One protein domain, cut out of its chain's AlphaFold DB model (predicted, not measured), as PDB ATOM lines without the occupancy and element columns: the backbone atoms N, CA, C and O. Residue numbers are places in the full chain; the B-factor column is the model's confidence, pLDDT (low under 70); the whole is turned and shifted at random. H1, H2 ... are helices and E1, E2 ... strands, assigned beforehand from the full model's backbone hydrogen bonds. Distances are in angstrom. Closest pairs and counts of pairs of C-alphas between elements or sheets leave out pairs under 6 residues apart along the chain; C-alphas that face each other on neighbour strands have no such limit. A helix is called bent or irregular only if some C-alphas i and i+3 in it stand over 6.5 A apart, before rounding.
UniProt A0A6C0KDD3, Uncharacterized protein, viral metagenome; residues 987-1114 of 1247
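AT A GLANCE: This is residues 987 to 1114 of the 1247 residues of an uncharacterized protein of viral metagenome (UniProt A0A6C0KDD3). One long helix, H1, runs the length of the domain, and the other parts are arranged round it: H4 and H5 pack across it, while H2, H3 and a tiny sheet of E1 and E2 lie round its second half. After H5, residues 1101 to 1114 fold back toward the end where H1 begins. The 128 printed residues, mostly helix by class, hold H1, H2, E1, H3, E2, H4 and H5 in chain order, and the sheet E1 = E2 is parallel. The whole is compact, with a radius of gyration of the C-alphas of 14.1 A and spans of 42 by 29 by 25 A.

IN THESE COORDINATES: Start at the sheet: E1 is residues 1034 to 1036, E2 residues 1069 to 1071. Find C-alpha 987 at (-23.378, -26.694, 21.209); H1 runs 41.6 A from there to residue 1015. H2 is residues 1024 to 1033, H3 1052 to 1057. H4, residues 1074 to 1090, is 24.3 A long; H5, residues 1092 to 1100, ends at C-alpha 1100, (-37.732, 0.638, 40.921). H5 is irregular, with C-alphas 1096 and 1099 7.4 A apart.

HOW THE PARTS SIT: Across E1 and E2, N 1035 and O 1069 are 2.9 A apart, within hydrogen-bond range. E1, H3, E2 form a strand-helix-strand unit, two parallel neighbours with a helix between. H1 touches H4, closest C-alphas Ile 1002 and Leu 1080 at 6.1 A, with a steep tilt of 63 degrees. H1 touches H5, closest C-alphas Ser 1010 and His 1099 at 5.2 A, about perpendicular at 88 degrees. H2 and H4 are near each other. H3 and H5 are apart. O i to N i+4 pairs are within range throughout H1, H3 and H4, but 4 of 6 in H2 and 3 of 5 in H5.

THE WHOLE: The C-alphas farthest apart, Glu 987 and Asn 1017, are 44.5 A apart. The printed part has no cut. The links E1 to H3 and H3 to E2 are long. Look for low confidence at residues 987 to 989, under 70.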
ATOM      1  N   GLU A 987     -22.446 -27.537  21.966       65.19
ATOM      2  CA  GLU A 987     -23.378 -26.694  21.209       65.19
ATOM      3  C   GLU A 987     -24.664 -26.371  21.980       65.19
ATOM      4  O   GLU A 987     -25.179 -25.257  21.863       65.19
ATOM      5  N   LEU A 988     -25.162 -27.303  22.802       60.72
ATOM      6  CA  LEU A 988     -26.347 -27.093  23.637       60.72
ATOM      7  C   LEU A 988     -26.040 -26.148  24.797       60.72
ATOM      8  O   LEU A 988     -26.791 -25.203  25.029       60.72
ATOM      9  N   ALA A 989     -24.906 -26.342  25.476       66.06
ATOM     10  CA  ALA A 989     -24.455 -25.429  26.525       66.06
ATOM     11  C   ALA A 989     -24.302 -23.995  25.986       66.06
ATOM     12  O   ALA A 989     -24.747 -23.030  26.620       66.06
ATOM     13  N   ARG A 990     -23.751 -23.852  24.770       74.75
ATOM     14  CA  ARG A 990     -23.698 -22.565  24.067       74.75
ATOM     15  C   ARG A 990     -25.100 -22.014  23.795       74.75
ATOM     16  O   ARG A 990     -25.351 -20.862  24.127       74.75
ATOM     17  N   TYR A 991     -26.017 -22.824  23.263       77.44
ATOM     18  CA  TYR A 991     -27.400 -22.407  23.004       77.44
ATOM     19  C   TYR A 991     -28.106 -21.882  24.265       77.44
ATOM     20  O   TYR A 991     -28.707 -20.810  24.222       77.44
ATOM     21  N   PHE A 992     -28.014 -22.586  25.398       73.81
ATOM     22  CA  PHE A 992     -28.623 -22.133  26.653       73.81
ATOM     23  C   PHE A 992     -27.967 -20.858  27.184       73.81
ATOM     24  O   PHE A 992     -28.671 -19.957  27.637       73.81
ATOM     25  N   THR A 993     -26.644 -20.743  27.063       78.56
ATOM     26  CA  THR A 993     -25.909 -19.528  27.444       78.56
ATOM     27  C   THR A 993     -26.346 -18.328  26.601       78.56
ATOM     28  O   THR A 993     -26.659 -17.272  27.148       78.56
ATOM     29  N   GLU A 994     -26.436 -18.491  25.280       83.31
ATOM     30  CA  GLU A 994     -26.890 -17.449  24.353       83.31
ATOM     31  C   GLU A 994     -28.363 -17.088  24.577       83.31
ATOM     32  O   GLU A 994     -28.721 -15.909  24.581       83.31
ATOM     33  N   ARG A 995     -29.223 -18.083  24.825       83.12
ATOM     34  CA  ARG A 995     -30.636 -17.869  25.162       83.12
ATOM     35  C   ARG A 995     -30.782 -17.091  26.469       83.12
ATOM     36  O   ARG A 995     -31.555 -16.136  26.512       83.12
ATOM     37  N   ARG A 996     -30.025 -17.454  27.509       85.25
ATOM     38  CA  ARG A 996     -29.998 -16.747  28.798       85.25
ATOM     39  C   ARG A 996     -29.541 -15.303  28.619       85.25
ATOM     40  O   ARG A 996     -30.196 -14.388  29.112       85.25
ATOM     41  N   LEU A 997     -28.454 -15.096  27.878       89.56
ATOM     42  CA  LEU A 997     -27.935 -13.766  27.578       89.56
ATOM     43  C   LEU A 997     -28.961 -12.916  26.818       89.56
ATOM     44  O   LEU A 997     -29.133 -11.741  27.138       89.56
ATOM     45  N   ALA A 998     -29.688 -13.497  25.860       88.94
ATOM     46  CA  ALA A 998     -30.750 -12.803  25.137       88.94
ATOM     47  C   ALA A 998     -31.896 -12.362  26.066       88.94
ATOM     48  O   ALA A 998     -32.324 -11.210  25.984       88.94
ATOM     49  N   THR A 999     -32.356 -13.234  26.973       87.69
ATOM     50  CA  THR A 999     -33.374 -12.887  27.983       87.69
ATOM     51  C   THR A 999     -32.897 -11.737  28.870       87.69
ATOM     52  O   THR A 999     -33.597 -10.740  29.013       87.69
ATOM     53  N   ILE A1000     -31.672 -11.823  29.393       90.62
ATOM     54  CA  ILE A1000     -31.071 -10.779  30.237       90.62
ATOM     55  C   ILE A1000     -30.937  -9.454  29.482       90.62
ATOM     56  O   ILE A1000     -31.242  -8.397  30.026       90.62
ATOM     57  N   THR A1001     -30.530  -9.501  28.212       94.44
ATOM     58  CA  THR A1001     -30.414  -8.301  27.373       94.44
ATOM     59  C   THR A1001     -31.767  -7.599  27.237       94.44
ATOM     60  O   THR A1001     -31.824  -6.373  27.272       94.44
ATOM     61  N   ILE A1002     -32.866  -8.356  27.113       94.56
ATOM     62  CA  ILE A1002     -34.225  -7.797  27.069       94.56
ATOM     63  C   ILE A1002     -34.581  -7.127  28.403       94.56
ATOM     64  O   ILE A1002     -35.063  -5.996  28.384       94.56
ATOM     65  N   GLU A1003     -34.322  -7.777  29.541       94.69
ATOM     66  CA  GLU A1003     -34.612  -7.209  30.868       94.69
ATOM     67  C   GLU A1003     -33.800  -5.929  31.130       94.69
ATOM     68  O   GLU A1003     -34.365  -4.907  31.524       94.69
ATOM     69  N   PHE A1004     -32.498  -5.930  30.820       96.38
ATOM     70  CA  PHE A1004     -31.660  -4.733  30.909       96.38
ATOM     71  C   PHE A1004     -32.134  -3.613  29.981       96.38
ATOM     72  O   PHE A1004     -32.122  -2.451  30.377       96.38
ATOM     73  N   PHE A1005     -32.587  -3.938  28.771       97.38
ATOM     74  CA  PHE A1005     -33.107  -2.943  27.838       97.38
ATOM     75  C   PHE A1005     -34.417  -2.308  28.333       97.38
ATOM     76  O   PHE A1005     -34.598  -1.095  28.216       97.38
ATOM     77  N   ILE A1006     -35.315  -3.104  28.927       96.94
ATOM     78  CA  ILE A1006     -36.557  -2.619  29.549       96.94
ATOM     79  C   ILE A1006     -36.240  -1.720  30.749       96.94
ATOM     80  O   ILE A1006     -36.814  -0.638  30.867       96.94
ATOM     81  N   TYR A1007     -35.300  -2.127  31.604       97.19
ATOM     82  CA  TYR A1007     -34.831  -1.308  32.722       97.19
ATOM     83  C   TYR A1007     -34.239   0.015  32.260       97.19
ATOM     84  O   TYR A1007     -34.635   1.067  32.754       97.19
ATOM     85  N   PHE A1008     -33.351  -0.026  31.267       97.62
ATOM     86  CA  PHE A1008     -32.725   1.167  30.715       97.62
ATOM     87  C   PHE A1008     -33.764   2.140  30.136       97.62
ATOM     88  O   PHE A1008     -33.691   3.343  30.380       97.62
ATOM     89  N   TYR A1009     -34.794   1.626  29.451       98.00
ATOM     90  CA  TYR A1009     -35.923   2.444  28.999       98.00
ATOM     91  C   TYR A1009     -36.733   3.038  30.159       98.00
ATOM     92  O   TYR A1009     -37.090   4.213  30.128       98.00
ATOM     93  N   SER A1010     -37.004   2.247  31.198       97.44
ATOM     94  CA  SER A1010     -37.742   2.694  32.382       97.44
ATOM     95  C   SER A1010     -37.014   3.825  33.120       97.44
ATOM     96  O   SER A1010     -37.628   4.838  33.458       97.44
ATOM     97  N   VAL A1011     -35.691   3.701  33.294       96.88
ATOM     98  CA  VAL A1011     -34.828   4.753  33.863       96.88
ATOM     99  C   VAL A1011     -34.882   6.012  32.997       96.88
ATOM    100  O   VAL A1011     -35.185   7.089  33.509       96.88
ATOM    101  N   TYR A1012     -34.709   5.872  31.678       97.19
ATOM    102  CA  TYR A1012     -34.820   6.977  30.721       97.19
ATOM    103  C   TYR A1012     -36.171   7.714  30.818       97.19
ATOM    104  O   TYR A1012     -36.218   8.948  30.805       97.19
ATOM    105  N   CYS A1013     -37.281   6.976  30.936       96.50
ATOM    106  CA  CYS A1013     -38.616   7.555  31.091       96.50
ATOM    107  C   CYS A1013     -38.774   8.298  32.419       96.50
ATOM    108  O   CYS A1013     -39.328   9.399  32.423       96.50
ATOM    109  N   ARG A1014     -38.265   7.735  33.524       96.75
ATOM    110  CA  ARG A1014     -38.291   8.369  34.850       96.75
ATOM    111  C   ARG A1014     -37.517   9.684  34.852       96.75
ATOM    112  O   ARG A1014     -38.050  10.701  35.284       96.75
ATOM    113  N   GLU A1015     -36.286   9.677  34.347       96.19
ATOM    114  CA  GLU A1015     -35.410  10.856  34.324       96.19
ATOM    115  C   GLU A1015     -35.977  11.997  33.476       96.19
ATOM    116  O   GLU A1015     -35.799  13.169  33.804       96.19
ATOM    117  N   ARG A1016     -36.699  11.666  32.398       96.12
ATOM    118  CA  ARG A1016     -37.333  12.648  31.503       96.12
ATOM    119  C   ARG A1016     -38.801  12.926  31.819       96.12
ATOM    120  O   ARG A1016     -39.434  13.671  31.075       96.12
ATOM    121  N   ASN A1017     -39.333  12.350  32.898       95.62
ATOM    122  CA  ASN A1017     -40.734  12.467  33.306       95.62
ATOM    123  C   ASN A1017     -41.729  12.157  32.160       95.62
ATOM    124  O   ASN A1017     -42.703  12.878  31.936       95.62
ATOM    125  N   ILE A1018     -41.457  11.096  31.393       94.69
ATOM    126  CA  ILE A1018     -42.299  10.662  30.271       94.69
ATOM    127  C   ILE A1018     -43.510   9.899  30.816       94.69
ATOM    128  O   ILE A1018     -43.361   8.823  31.389       94.69
ATOM    129  N   GLN A1019     -44.709  10.446  30.600       89.94
ATOM    130  CA  GLN A1019     -45.967   9.858  31.077       89.94
ATOM    131  C   GLN A1019     -46.552   8.816  30.115       89.94
ATOM    132  O   GLN A1019     -47.092   7.812  30.571       89.94
ATOM    133  N   ASP A1020     -46.429   9.033  28.800       88.62
ATOM    134  CA  ASP A1020     -46.862   8.085  27.767       88.62
ATOM    135  C   ASP A1020     -45.659   7.306  27.227       88.62
ATOM    136  O   ASP A1020     -44.904   7.775  26.366       88.62
ATOM    137  N   LEU A1021     -45.470   6.099  27.760       87.75
ATOM    138  CA  LEU A1021     -44.351   5.239  27.396       87.75
ATOM    139  C   LEU A1021     -44.512   4.598  26.008       87.75
ATOM    140  O   LEU A1021     -43.534   4.041  25.509       87.75
ATOM    141  N   ASN A1022     -45.693   4.641  25.379       85.88
ATOM    142  CA  ASN A1022     -45.939   3.985  24.091       85.88
ATOM    143  C   ASN A1022     -45.961   4.960  22.896       85.88
ATOM    144  O   ASN A1022     -46.054   4.510  21.753       85.88
ATOM    145  N   ASP A1023     -45.822   6.272  23.130       85.75
ATOM    146  CA  ASP A1023     -45.723   7.270  22.056       85.75
ATOM    147  C   ASP A1023     -44.550   6.932  21.102       85.75
ATOM    148  O   ASP A1023     -43.381   6.881  21.523       85.75
ATOM    149  N   PRO A1024     -44.812   6.739  19.790       83.69
ATOM    150  CA  PRO A1024     -43.779   6.510  18.787       83.69
ATOM    151  C   PRO A1024     -42.650   7.548  18.799       83.69
ATOM    152  O   PRO A1024     -41.508   7.197  18.484       83.69
ATOM    153  N   LYS A1025     -42.923   8.806  19.168       90.81
ATOM    154  CA  LYS A1025     -41.904   9.860  19.281       90.81
ATOM    155  C   LYS A1025     -40.945   9.597  20.436       90.81
ATOM    156  O   LYS A1025     -39.734   9.739  20.251       90.81
ATOM    157  N   ASN A1026     -41.459   9.154  21.582       91.88
ATOM    158  CA  ASN A1026     -40.653   8.823  22.757       91.88
ATOM    159  C   ASN A1026     -39.758   7.617  22.479       91.88
ATOM    160  O   ASN A1026     -38.550   7.694  22.705       91.88
ATOM    161  N   LEU A1027     -40.312   6.564  21.869       92.25
ATOM    162  CA  LEU A1027     -39.534   5.405  21.425       92.25
ATOM    163  C   LEU A1027     -38.468   5.805  20.400       92.25
ATOM    164  O   LEU A1027     -37.313   5.412  20.527       92.25
ATOM    165  N   THR A1028     -38.811   6.633  19.409       92.31
ATOM    166  CA  THR A1028     -37.844   7.105  18.401       92.31
ATOM    167  C   THR A1028     -36.729   7.942  19.029       92.31
ATOM    168  O   THR A1028     -35.571   7.817  18.631       92.31
ATOM    169  N   SER A1029     -37.054   8.777  20.019       94.94
ATOM    170  CA  SER A1029     -36.072   9.547  20.783       94.94
ATOM    171  C   SER A1029     -35.162   8.635  21.605       94.94
ATOM    172  O   SER A1029     -33.948   8.799  21.552       94.94
ATOM    173  N   PHE A1030     -35.725   7.645  22.301       97.06
ATOM    174  CA  PHE A1030     -34.964   6.653  23.061       97.06
ATOM    175  C   PHE A1030     -34.034   5.825  22.167       97.06
ATOM    176  O   PHE A1030     -32.887   5.593  22.525       97.06
ATOM    177  N   MET A1031     -34.461   5.451  20.957       96.19
ATOM    178  CA  MET A1031     -33.618   4.686  20.031       96.19
ATOM    179  C   MET A1031     -32.351   5.428  19.574       96.19
ATOM    180  O   MET A1031     -31.451   4.785  19.034       96.19
ATOM    181  N   LYS A1032     -32.249   6.748  19.789       95.81
ATOM    182  CA  LYS A1032     -31.000   7.508  19.583       95.81
ATOM    183  C   LYS A1032     -29.945   7.202  20.649       95.81
ATOM    184  O   LYS A1032     -28.765   7.395  20.389       95.81
ATOM    185  N   ASN A1033     -30.368   6.686  21.801       96.56
ATOM    186  CA  ASN A1033     -29.516   6.218  22.887       96.56
ATOM    187  C   ASN A1033     -29.120   4.737  22.718       96.56
ATOM    188  O   ASN A1033     -28.592   4.146  23.650       96.56
ATOM    189  N   VAL A1034     -29.388   4.110  21.562       96.81
ATOM    190  CA  VAL A1034     -29.045   2.700  21.305       96.81
ATOM    191  C   VAL A1034     -28.050   2.604  20.149       96.81
ATOM    192  O   VAL A1034     -28.420   2.758  18.976       96.81
ATOM    193  N   TRP A1035     -26.787   2.341  20.480       96.75
ATOM    194  CA  TRP A1035     -25.661   2.356  19.547       96.75
ATOM    195  C   TRP A1035     -25.317   0.951  19.051       96.75
ATOM    196  O   TRP A1035     -25.380  -0.014  19.806       96.75
ATOM    197  N   ILE A1036     -24.956   0.823  17.771       95.88
ATOM    198  CA  ILE A1036     -24.545  -0.459  17.185       95.88
ATOM    199  C   ILE A1036     -23.016  -0.575  17.206       95.88
ATOM    200  O   ILE A1036     -22.352   0.166  16.483       95.88
ATOM    201  N   ASP A1037     -22.482  -1.517  17.981       93.62
ATOM    202  CA  ASP A1037     -21.062  -1.878  18.010       93.62
ATOM    203  C   ASP A1037     -20.887  -3.357  17.633       93.62
ATOM    204  O   ASP A1037     -21.243  -4.260  18.385       93.62
ATOM    205  N   GLY A1038     -20.319  -3.610  16.450       89.25
ATOM    206  CA  GLY A1038     -20.107  -4.961  15.928       89.25
ATOM    207  C   GLY A1038     -19.047  -5.782  16.669       89.25
ATOM    208  O   GLY A1038     -18.958  -6.983  16.417       89.25
ATOM    209  N   GLN A1039     -18.246  -5.168  17.545       91.44
ATOM    210  CA  GLN A1039     -17.174  -5.843  18.287       91.44
ATOM    211  C   GLN A1039     -17.546  -6.171  19.734       91.44
ATOM    212  O   GLN A1039     -16.752  -6.788  20.447       91.44
ATOM    213  N   ILE A1040     -18.748  -5.799  20.172       92.06
ATOM    214  CA  ILE A1040     -19.133  -5.977  21.562       92.06
ATOM    215  C   ILE A1040     -19.253  -7.449  21.955       92.06
ATOM    216  O   ILE A1040     -19.907  -8.256  21.289       92.06
ATOM    217  N   VAL A1041     -18.652  -7.783  23.095       89.81
ATOM    218  CA  VAL A1041     -18.803  -9.079  23.758       89.81
ATOM    219  C   VAL A1041     -19.445  -8.833  25.114       89.81
ATOM    220  O   VAL A1041     -18.806  -8.329  26.043       89.81
ATOM    221  N   TYR A1042     -20.728  -9.170  25.218       91.62
ATOM    222  CA  TYR A1042     -21.464  -9.062  26.473       91.62
ATOM    223  C   TYR A1042     -20.958 -10.087  27.486       91.62
ATOM    224  O   TYR A1042     -20.580 -11.205  27.123       91.62
ATOM    225  N   LYS A1043     -21.021  -9.734  28.770       91.25
ATOM    226  CA  LYS A1043     -20.828 -10.692  29.861       91.25
ATOM    227  C   LYS A1043     -22.182 -11.044  30.459       91.25
ATOM    228  O   LYS A1043     -23.004 -10.168  30.712       91.25
ATOM    229  N   THR A1044     -22.414 -12.330  30.703       86.12
ATOM    230  CA  THR A1044     -23.622 -12.778  31.398       86.12
ATOM    231  C   THR A1044     -23.518 -12.392  32.879       86.12
ATOM    232  O   THR A1044     -22.555 -12.815  33.526       86.12
ATOM    233  N   PRO A1045     -24.468 -11.623  33.442       86.81
ATOM    234  CA  PRO A1045     -24.470 -11.314  34.864       86.81
ATOM    235  C   PRO A1045     -24.581 -12.594  35.689       86.81
ATOM    236  O   PRO A1045     -25.345 -13.509  35.373       86.81
ATOM    237  N   THR A1046     -23.813 -12.644  36.772       81.62
ATOM    238  CA  THR A1046     -23.811 -13.756  37.731       81.62
ATOM    239  C   THR A1046     -24.893 -13.608  38.796       81.62
ATOM    240  O   THR A1046     -25.200 -14.578  39.487       81.62
ATOM    241  N   THR A1047     -25.492 -12.421  38.911       81.75
ATOM    242  CA  THR A1047     -26.513 -12.081  39.902       81.75
ATOM    243  C   THR A1047     -27.789 -11.569  39.225       81.75
ATOM    244  O   THR A1047     -27.706 -10.898  38.194       81.75
ATOM    245  N   PRO A1048     -28.972 -11.833  39.811       85.56
ATOM    246  CA  PRO A1048     -30.252 -11.314  39.318       85.56
ATOM    247  C   PRO A1048     -30.409  -9.806  39.534       85.56
ATOM    248  O   PRO A1048     -31.315  -9.198  38.967       85.56
ATOM    249  N   SER A1049     -29.523  -9.199  40.330       86.19
ATOM    250  CA  SER A1049     -29.521  -7.771  40.632       86.19
ATOM    251  C   SER A1049     -29.510  -6.917  39.367       86.19
ATOM    252  O   SER A1049     -28.669  -7.133  38.488       86.19
ATOM    253  N   ILE A1050     -30.358  -5.894  39.326       89.75
ATOM    254  CA  ILE A1050     -30.418  -4.951  38.214       89.75
ATOM    255  C   ILE A1050     -30.062  -3.532  38.654       89.75
ATOM    256  O   ILE A1050     -30.608  -3.001  39.616       89.75
ATOM    257  N   SER A1051     -29.105  -2.925  37.957       92.88
ATOM    258  CA  SER A1051     -28.683  -1.540  38.159       92.88
ATOM    259  C   SER A1051     -27.877  -1.054  36.957       92.88
ATOM    260  O   SER A1051     -27.337  -1.867  36.206       92.88
ATOM    261  N   ILE A1052     -27.736   0.265  36.797       93.56
ATOM    262  CA  ILE A1052     -26.858   0.862  35.774       93.56
ATOM    263  C   ILE A1052     -25.415   0.345  35.902       93.56
ATOM    264  O   ILE A1052     -24.803  -0.015  34.896       93.56
ATOM    265  N   ASP A1053     -24.905   0.191  37.127       92.81
ATOM    266  CA  ASP A1053     -23.570  -0.372  37.358       92.81
ATOM    267  C   ASP A1053     -23.455  -1.812  36.846       92.81
ATOM    268  O   ASP A1053     -22.457  -2.166  36.221       92.81
ATOM    269  N   LYS A1054     -24.500  -2.635  37.020       92.38
ATOM    270  CA  LYS A1054     -24.526  -4.007  36.489       92.38
ATOM    271  C   LYS A1054     -24.600  -4.048  34.967       92.38
ATOM    272  O   LYS A1054     -23.978  -4.926  34.371       92.38
ATOM    273  N   LEU A1055     -25.297  -3.104  34.329       94.12
ATOM    274  CA  LEU A1055     -25.245  -2.963  32.871       94.12
ATOM    275  C   LEU A1055     -23.818  -2.609  32.408       94.12
ATOM    276  O   LEU A1055     -23.347  -3.181  31.423       94.12
ATOM    277  N   ARG A1056     -23.113  -1.725  33.134       93.69
ATOM    278  CA  ARG A1056     -21.717  -1.339  32.851       93.69
ATOM    279  C   ARG A1056     -20.764  -2.529  33.002       93.69
ATOM    280  O   ARG A1056     -20.017  -2.839  32.080       93.69
ATOM    281  N   GLU A1057     -20.837  -3.248  34.124       92.62
ATOM    282  CA  GLU A1057     -20.028  -4.450  34.392       92.62
ATOM    283  C   GLU A1057     -20.207  -5.535  33.317       92.62
ATOM    284  O   GLU A1057     -19.261  -6.261  32.992       92.62
ATOM    285  N   CYS A1058     -21.417  -5.633  32.758       93.69
ATOM    286  CA  CYS A1058     -21.787  -6.622  31.752       93.69
ATOM    287  C   CYS A1058     -21.534  -6.184  30.296       93.69
ATOM    288  O   CYS A1058     -21.880  -6.933  29.380       93.69
ATOM    289  N   ASN A1059     -20.908  -5.021  30.074       95.69
ATOM    290  CA  ASN A1059     -20.672  -4.427  28.754       95.69
ATOM    291  C   ASN A1059     -21.971  -4.163  27.956       95.69
ATOM    292  O   ASN A1059     -22.015  -4.424  26.760       95.69
ATOM    293  N   PHE A1060     -23.050  -3.694  28.592       95.56
ATOM    294  CA  PHE A1060     -24.263  -3.244  27.880       95.56
ATOM    295  C   PHE A1060     -24.326  -1.726  27.683       95.56
ATOM    296  O   PHE A1060     -25.166  -1.252  26.921       95.56
ATOM    297  N   LEU A1061     -23.453  -0.971  28.350       96.56
ATOM    298  CA  LEU A1061     -23.338   0.480  28.208       96.56
ATOM    299  C   LEU A1061     -21.990   0.855  27.609       96.56
ATOM    300  O   LEU A1061     -21.001   0.147  27.813       96.56
ATOM    301  N   ASP A1062     -21.972   1.975  26.893       93.00
ATOM    302  CA  ASP A1062     -20.735   2.572  26.403       93.00
ATOM    303  C   ASP A1062     -19.874   3.025  27.599       93.00
ATOM    304  O   ASP A1062     -20.368   3.790  28.437       93.00
ATOM    305  N   PRO A1063     -18.616   2.553  27.720       89.75
ATOM    306  CA  PRO A1063     -17.727   2.959  28.807       89.75
ATOM    307  C   PRO A1063     -17.440   4.467  28.814       89.75
ATOM    308  O   PRO A1063     -17.182   5.016  29.883       89.75
ATOM    309  N   ASP A1064     -17.524   5.135  27.660       93.00
ATOM    310  CA  ASP A1064     -17.306   6.574  27.514       93.00
ATOM    311  C   ASP A1064     -18.620   7.378  27.599       93.00
ATOM    312  O   ASP A1064     -18.600   8.595  27.814       93.00
ATOM    313  N   ASN A1065     -19.781   6.727  27.440       91.06
ATOM    314  CA  ASN A1065     -21.090   7.377  27.481       91.06
ATOM    315  C   ASN A1065     -22.186   6.487  28.086       91.06
ATOM    316  O   ASN A1065     -22.944   5.816  27.387       91.06
ATOM    317  N   GLU A1066     -22.371   6.591  29.398       87.12
ATOM    318  CA  GLU A1066     -23.319   5.766  30.166       87.12
ATOM    319  C   GLU A1066     -24.791   5.916  29.736       87.12
ATOM    320  O   GLU A1066     -25.633   5.086  30.072       87.12
ATOM    321  N   ASN A1067     -25.108   6.948  28.947       92.62
ATOM    322  CA  ASN A1067     -26.436   7.157  28.374       92.62
ATOM    323  C   ASN A1067     -26.673   6.375  27.074       92.62
ATOM    324  O   ASN A1067     -27.719   6.572  26.443       92.62
ATOM    325  N   GLN A1068     -25.731   5.533  26.640       96.19
ATOM    326  CA  GLN A1068     -25.834   4.745  25.417       96.19
ATOM    327  C   GLN A1068     -25.839   3.244  25.705       96.19
ATOM    328  O   GLN A1068     -24.876   2.689  26.225       96.19
ATOM    329  N   PHE A1069     -26.922   2.582  25.300       97.56
ATOM    330  CA  PHE A1069     -27.049   1.131  25.326       97.56
ATOM    331  C   PHE A1069     -26.427   0.537  24.065       97.56
ATOM    332  O   PHE A1069     -26.825   0.876  22.945       97.56
ATOM    333  N   LEU A1070     -25.476  -0.371  24.232       96.94
ATOM    334  CA  LEU A1070     -24.754  -0.978  23.126       96.94
ATOM    335  C   LEU A1070     -25.453  -2.245  22.620       96.94
ATOM    336  O   LEU A1070     -25.917  -3.081  23.396       96.94
ATOM    337  N   VAL A1071     -25.510  -2.406  21.297       95.56
ATOM    338  CA  VAL A1071     -26.028  -3.609  20.636       95.56
ATOM    339  C   VAL A1071     -25.108  -4.087  19.516       95.56
ATOM    340  O   VAL A1071     -24.560  -3.293  18.764       95.56
ATOM    341  N   SER A1072     -25.007  -5.400  19.329       91.38
ATOM    342  CA  SER A1072     -24.069  -6.007  18.371       91.38
ATOM    343  C   SER A1072     -24.375  -5.718  16.899       91.38
ATOM    344  O   SER A1072     -23.483  -5.683  16.057       91.38
ATOM    345  N   ASN A1073     -25.651  -5.560  16.541       91.69
ATOM    346  CA  ASN A1073     -26.065  -5.312  15.163       91.69
ATOM    347  C   ASN A1073     -27.476  -4.701  15.087       91.69
ATOM    348  O   ASN A1073     -28.212  -4.588  16.073       91.69
ATOM    349  N   ARG A1074     -27.874  -4.319  13.868       85.19
ATOM    350  CA  ARG A1074     -29.179  -3.702  13.585       85.19
ATOM    351  C   ARG A1074     -30.363  -4.637  13.858       85.19
ATOM    352  O   ARG A1074     -31.432  -4.139  14.209       85.19
ATOM    353  N   ASP A1075     -30.198  -5.948  13.692       79.44
ATOM    354  CA  ASP A1075     -31.260  -6.929  13.951       79.44
ATOM    355  C   ASP A1075     -31.532  -7.062  15.455       79.44
ATOM    356  O   ASP A1075     -32.679  -6.941  15.880       79.44
ATOM    357  N   THR A1076     -30.482  -7.166  16.278       85.88
ATOM    358  CA  THR A1076     -30.574  -7.125  17.748       85.88
ATOM    359  C   THR A1076     -31.313  -5.870  18.206       85.88
ATOM    360  O   THR A1076     -32.267  -5.954  18.976       85.88
ATOM    361  N   ARG A1077     -30.957  -4.704  17.649       91.62
ATOM    362  CA  ARG A1077     -31.641  -3.436  17.938       91.62
ATOM    363  C   ARG A1077     -33.144  -3.492  17.650       91.62
ATOM    364  O   ARG A1077     -33.951  -3.018  18.447       91.62
ATOM    365  N   ARG A1078     -33.523  -4.051  16.494       82.75
ATOM    366  CA  ARG A1078     -34.927  -4.211  16.083       82.75
ATOM    367  C   ARG A1078     -35.670  -5.175  17.007       82.75
ATOM    368  O   ARG A1078     -36.784  -4.860  17.412       82.75
ATOM    369  N   ARG A1079     -35.045  -6.296  17.378       83.44
ATOM    370  CA  ARG A1079     -35.598  -7.292  18.312       83.44
ATOM    371  C   ARG A1079     -35.841  -6.711  19.700       83.44
ATOM    372  O   ARG A1079     -36.902  -6.944  20.260       83.44
ATOM    373  N   LEU A1080     -34.907  -5.925  20.234       91.38
ATOM    374  CA  LEU A1080     -35.064  -5.290  21.546       91.38
ATOM    375  C   LEU A1080     -36.186  -4.251  21.551       91.38
ATOM    376  O   LEU A1080     -37.040  -4.280  22.434       91.38
ATOM    377  N   LEU A1081     -36.254  -3.396  20.524       91.81
ATOM    378  CA  LEU A1081     -37.370  -2.459  20.368       91.81
ATOM    379  C   LEU A1081     -38.711  -3.192  20.231       91.81
ATOM    380  O   LEU A1081     -39.715  -2.762  20.796       91.81
ATOM    381  N   TYR A1082     -38.730  -4.300  19.490       84.31
ATOM    382  CA  TYR A1082     -39.906  -5.151  19.365       84.31
ATOM    383  C   TYR A1082     -40.330  -5.735  20.721       84.31
ATOM    384  O   TYR A1082     -41.494  -5.603  21.096       84.31
ATOM    385  N   SER A1083     -39.397  -6.319  21.481       87.00
ATOM    386  CA  SER A1083     -39.658  -6.860  22.820       87.00
ATOM    387  C   SER A1083     -40.179  -5.788  23.774       87.00
ATOM    388  O   SER A1083     -41.163  -6.025  24.473       87.00
ATOM    389  N   LEU A1084     -39.585  -4.589  23.748       93.12
ATOM    390  CA  LEU A1084     -40.031  -3.444  24.538       93.12
ATOM    391  C   LEU A1084     -41.460  -3.027  24.170       93.12
ATOM    392  O   LEU A1084     -42.306  -2.920  25.051       93.12
ATOM    393  N   ARG A1085     -41.762  -2.851  22.876       86.62
ATOM    394  CA  ARG A1085     -43.121  -2.532  22.404       86.62
ATOM    395  C   ARG A1085     -44.125  -3.595  22.824       86.62
ATOM    396  O   ARG A1085     -45.197  -3.267  23.317       86.62
ATOM    397  N   ASN A1086     -43.772  -4.868  22.674       81.50
ATOM    398  CA  ASN A1086     -44.628  -5.964  23.104       81.50
ATOM    399  C   ASN A1086     -44.891  -5.917  24.617       81.50
ATOM    400  O   ASN A1086     -46.030  -6.101  25.045       81.50
ATOM    401  N   ARG A1087     -43.872  -5.611  25.431       84.81
ATOM    402  CA  ARG A1087     -44.027  -5.462  26.884       84.81
ATOM    403  C   ARG A1087     -44.837  -4.223  27.262       84.81
ATOM    404  O   ARG A1087     -45.669  -4.324  28.146       84.81
ATOM    405  N   LEU A1088     -44.686  -3.101  26.562       86.12
ATOM    406  CA  LEU A1088     -45.518  -1.908  26.756       86.12
ATOM    407  C   LEU A1088     -46.993  -2.171  26.427       86.12
ATOM    408  O   LEU A1088     -47.873  -1.719  27.152       86.12
ATOM    409  N   MET A1089     -47.267  -2.949  25.374       76.50
ATOM    410  CA  MET A1089     -48.632  -3.332  25.001       76.50
ATOM    411  C   MET A1089     -49.265  -4.306  26.001       76.50
ATOM    412  O   MET A1089     -50.463  -4.220  26.264       76.50
ATOM    413  N   THR A1090     -48.484  -5.237  26.555       72.56
ATOM    414  CA  THR A1090     -48.997  -6.335  27.399       72.56
ATOM    415  C   THR A1090     -48.852  -6.101  28.900       72.56
ATOM    416  O   THR A1090     -49.601  -6.683  29.657       72.56
ATOM    417  N   ARG A1091     -47.899  -5.287  29.363       81.12
ATOM    418  CA  ARG A1091     -47.601  -5.052  30.790       81.12
ATOM    419  C   ARG A1091     -47.064  -3.629  31.008       81.12
ATOM    420  O   ARG A1091     -45.924  -3.437  31.426       81.12
ATOM    421  N   TYR A1092     -47.886  -2.625  30.697       86.44
ATOM    422  CA  TYR A1092     -47.504  -1.206  30.730       86.44
ATOM    423  C   TYR A1092     -46.942  -0.749  32.085       86.44
ATOM    424  O   TYR A1092     -45.835  -0.215  32.143       86.44
ATOM    425  N   GLU A1093     -47.682  -0.990  33.173       84.50
ATOM    426  CA  GLU A1093     -47.306  -0.541  34.524       84.50
ATOM    427  C   GLU A1093     -45.974  -1.136  34.967       84.50
ATOM    428  O   GLU A1093     -45.123  -0.442  35.507       84.50
ATOM    429  N   MET A1094     -45.739  -2.402  34.625       89.25
ATOM    430  CA  MET A1094     -44.464  -3.042  34.897       89.25
ATOM    431  C   MET A1094     -43.303  -2.326  34.211       89.25
ATOM    432  O   MET A1094     -42.286  -2.129  34.858       89.25
ATOM    433  N   VAL A1095     -43.413  -1.962  32.926       93.25
ATOM    434  CA  VAL A1095     -42.326  -1.250  32.227       93.25
ATOM    435  C   VAL A1095     -42.110   0.131  32.847       93.25
ATOM    436  O   VAL A1095     -40.966   0.540  33.043       93.25
ATOM    437  N   ARG A1096     -43.194   0.831  33.203       92.69
ATOM    438  CA  ARG A1096     -43.134   2.126  33.893       92.69
ATOM    439  C   ARG A1096     -42.376   2.025  35.214       92.69
ATOM    440  O   ARG A1096     -41.475   2.822  35.459       92.69
ATOM    441  N   ASP A1097     -42.686   1.012  36.011       92.19
ATOM    442  CA  ASP A1097     -42.178   0.874  37.375       92.19
ATOM    443  C   ASP A1097     -40.901   0.010  37.439       92.19
ATOM    444  O   ASP A1097     -40.308  -0.153  38.505       92.19
ATOM    445  N   TYR A1098     -40.427  -0.510  36.300       94.25
ATOM    446  CA  TYR A1098     -39.289  -1.433  36.228       94.25
ATOM    447  C   TYR A1098     -37.997  -0.837  36.803       94.25
ATOM    448  O   TYR A1098     -37.210  -1.550  37.415       94.25
ATOM    449  N   HIS A1099     -37.793   0.476  36.672       94.19
ATOM    450  CA  HIS A1099     -36.652   1.193  37.248       94.19
ATOM    451  C   HIS A1099     -36.565   1.099  38.782       94.19
ATOM    452  O   HIS A1099     -35.507   1.379  39.344       94.19
ATOM    453  N   SER A1100     -37.675   0.788  39.461       91.00
ATOM    454  CA  SER A1100     -37.732   0.638  40.921       91.00
ATOM    455  C   SER A1100     -37.400  -0.782  41.386       91.00
ATOM    456  O   SER A1100     -37.211  -1.010  42.580       91.00
ATOM    457  N   ARG A1101     -37.313  -1.737  40.452       88.38
ATOM    458  CA  ARG A1101     -36.981  -3.126  40.758       88.38
ATOM    459  C   ARG A1101     -35.499  -3.283  41.061       88.38
ATOM    460  O   ARG A1101     -34.647  -2.640  40.455       88.38
ATOM    461  N   THR A1102     -35.218  -4.195  41.979       84.00
ATOM    462  CA  THR A1102     -33.865  -4.586  42.381       84.00
ATOM    463  C   THR A1102     -33.400  -5.870  41.694       84.00
ATOM    464  O   THR A1102     -32.194  -6.095  41.622       84.00
ATOM    465  N   GLU A1103     -34.315  -6.671  41.129       85.75
ATOM    466  CA  GLU A1103     -34.017  -7.901  40.381       85.75
ATOM    467  C   GLU A1103     -34.676  -7.956  38.998       85.75
ATOM    468  O   GLU A1103     -35.748  -7.393  38.759       85.75
ATOM    469  N   MET A1104     -34.029  -8.701  38.099       87.25
ATOM    470  CA  MET A1104     -34.564  -9.107  36.801       87.25
ATOM    471  C   MET A1104     -35.635 -10.196  36.957       87.25
ATOM    472  O   MET A1104     -35.350 -11.275  37.472       87.25
ATOM    473  N   GLU A1105     -36.836  -9.962  36.420       80.25
ATOM    474  CA  GLU A1105     -37.989 -10.881  36.537       80.25
ATOM    475  C   GLU A1105     -37.708 -12.268  35.941       80.25
ATOM    476  O   GLU A1105     -38.086 -13.286  36.509       80.25
ATOM    477  N   HIS A1106     -37.015 -12.328  34.801       82.69
ATOM    478  CA  HIS A1106     -36.785 -13.581  34.070       82.69
ATOM    479  C   HIS A1106     -35.344 -14.084  34.172       82.69
ATOM    480  O   HIS A1106     -34.850 -14.757  33.262       82.69
ATOM    481  N   PHE A1107     -34.646 -13.767  35.265       85.19
ATOM    482  CA  PHE A1107     -33.270 -14.228  35.446       85.19
ATOM    483  C   PHE A1107     -33.180 -15.763  35.524       85.19
ATOM    484  O   PHE A1107     -32.286 -16.365  34.922       85.19
ATOM    485  N   TYR A1108     -34.149 -16.412  36.177       84.12
ATOM    486  CA  TYR A1108     -34.218 -17.867  36.359       84.12
ATOM    487  C   TYR A1108     -35.331 -18.532  35.528       84.12
ATOM    488  O   TYR A1108     -36.158 -19.280  36.036       84.12
ATOM    489  N   SER A1109     -35.366 -18.258  34.221       77.62
ATOM    490  CA  SER A1109     -36.422 -18.756  33.324       77.62
ATOM    491  C   SER A1109     -36.332 -20.241  32.933       77.62
ATOM    492  O   SER A1109     -37.210 -20.726  32.222       77.62
ATOM    493  N   ASP A1110     -35.241 -20.933  33.262       79.06
ATOM    494  CA  ASP A1110     -34.982 -22.310  32.825       79.06
ATOM    495  C   ASP A1110     -34.268 -23.103  33.934       79.06
ATOM    496  O   ASP A1110     -33.517 -22.524  34.722       79.06
ATOM    497  N   GLN A1111     -34.460 -24.426  33.985       77.31
ATOM    498  CA  GLN A1111     -33.860 -25.301  35.001       77.31
ATOM    499  C   GLN A1111     -32.323 -25.202  35.012       77.31
ATOM    500  O   GLN A1111     -31.698 -25.197  36.073       77.31
ATOM    501  N   TYR A1112     -31.713 -25.007  33.836       77.06
ATOM    502  CA  TYR A1112     -30.265 -24.827  33.680       77.06
ATOM    503  C   TYR A1112     -29.742 -23.521  34.296       77.06
ATOM    504  O   TYR A1112     -28.538 -23.311  34.365       77.06
ATOM    505  N   HIS A1113     -30.609 -22.596  34.710       80.19
ATOM    506  CA  HIS A1113     -30.169 -21.378  35.396       80.19
ATOM    507  C   HIS A1113     -29.917 -21.620  36.888       80.19
ATOM    508  O   HIS A1113     -29.258 -20.799  37.528       80.19
ATOM    509  N   TYR A1114     -30.423 -22.735  37.425       79.56
ATOM    510  CA  TYR A1114     -30.259 -23.141  38.818       79.56
ATOM    511  C   TYR A1114     -29.062 -24.074  39.036       79.56
ATOM    512  O   TYR A1114     -28.705 -24.332  40.189       79.56
TER     513      TYR A1114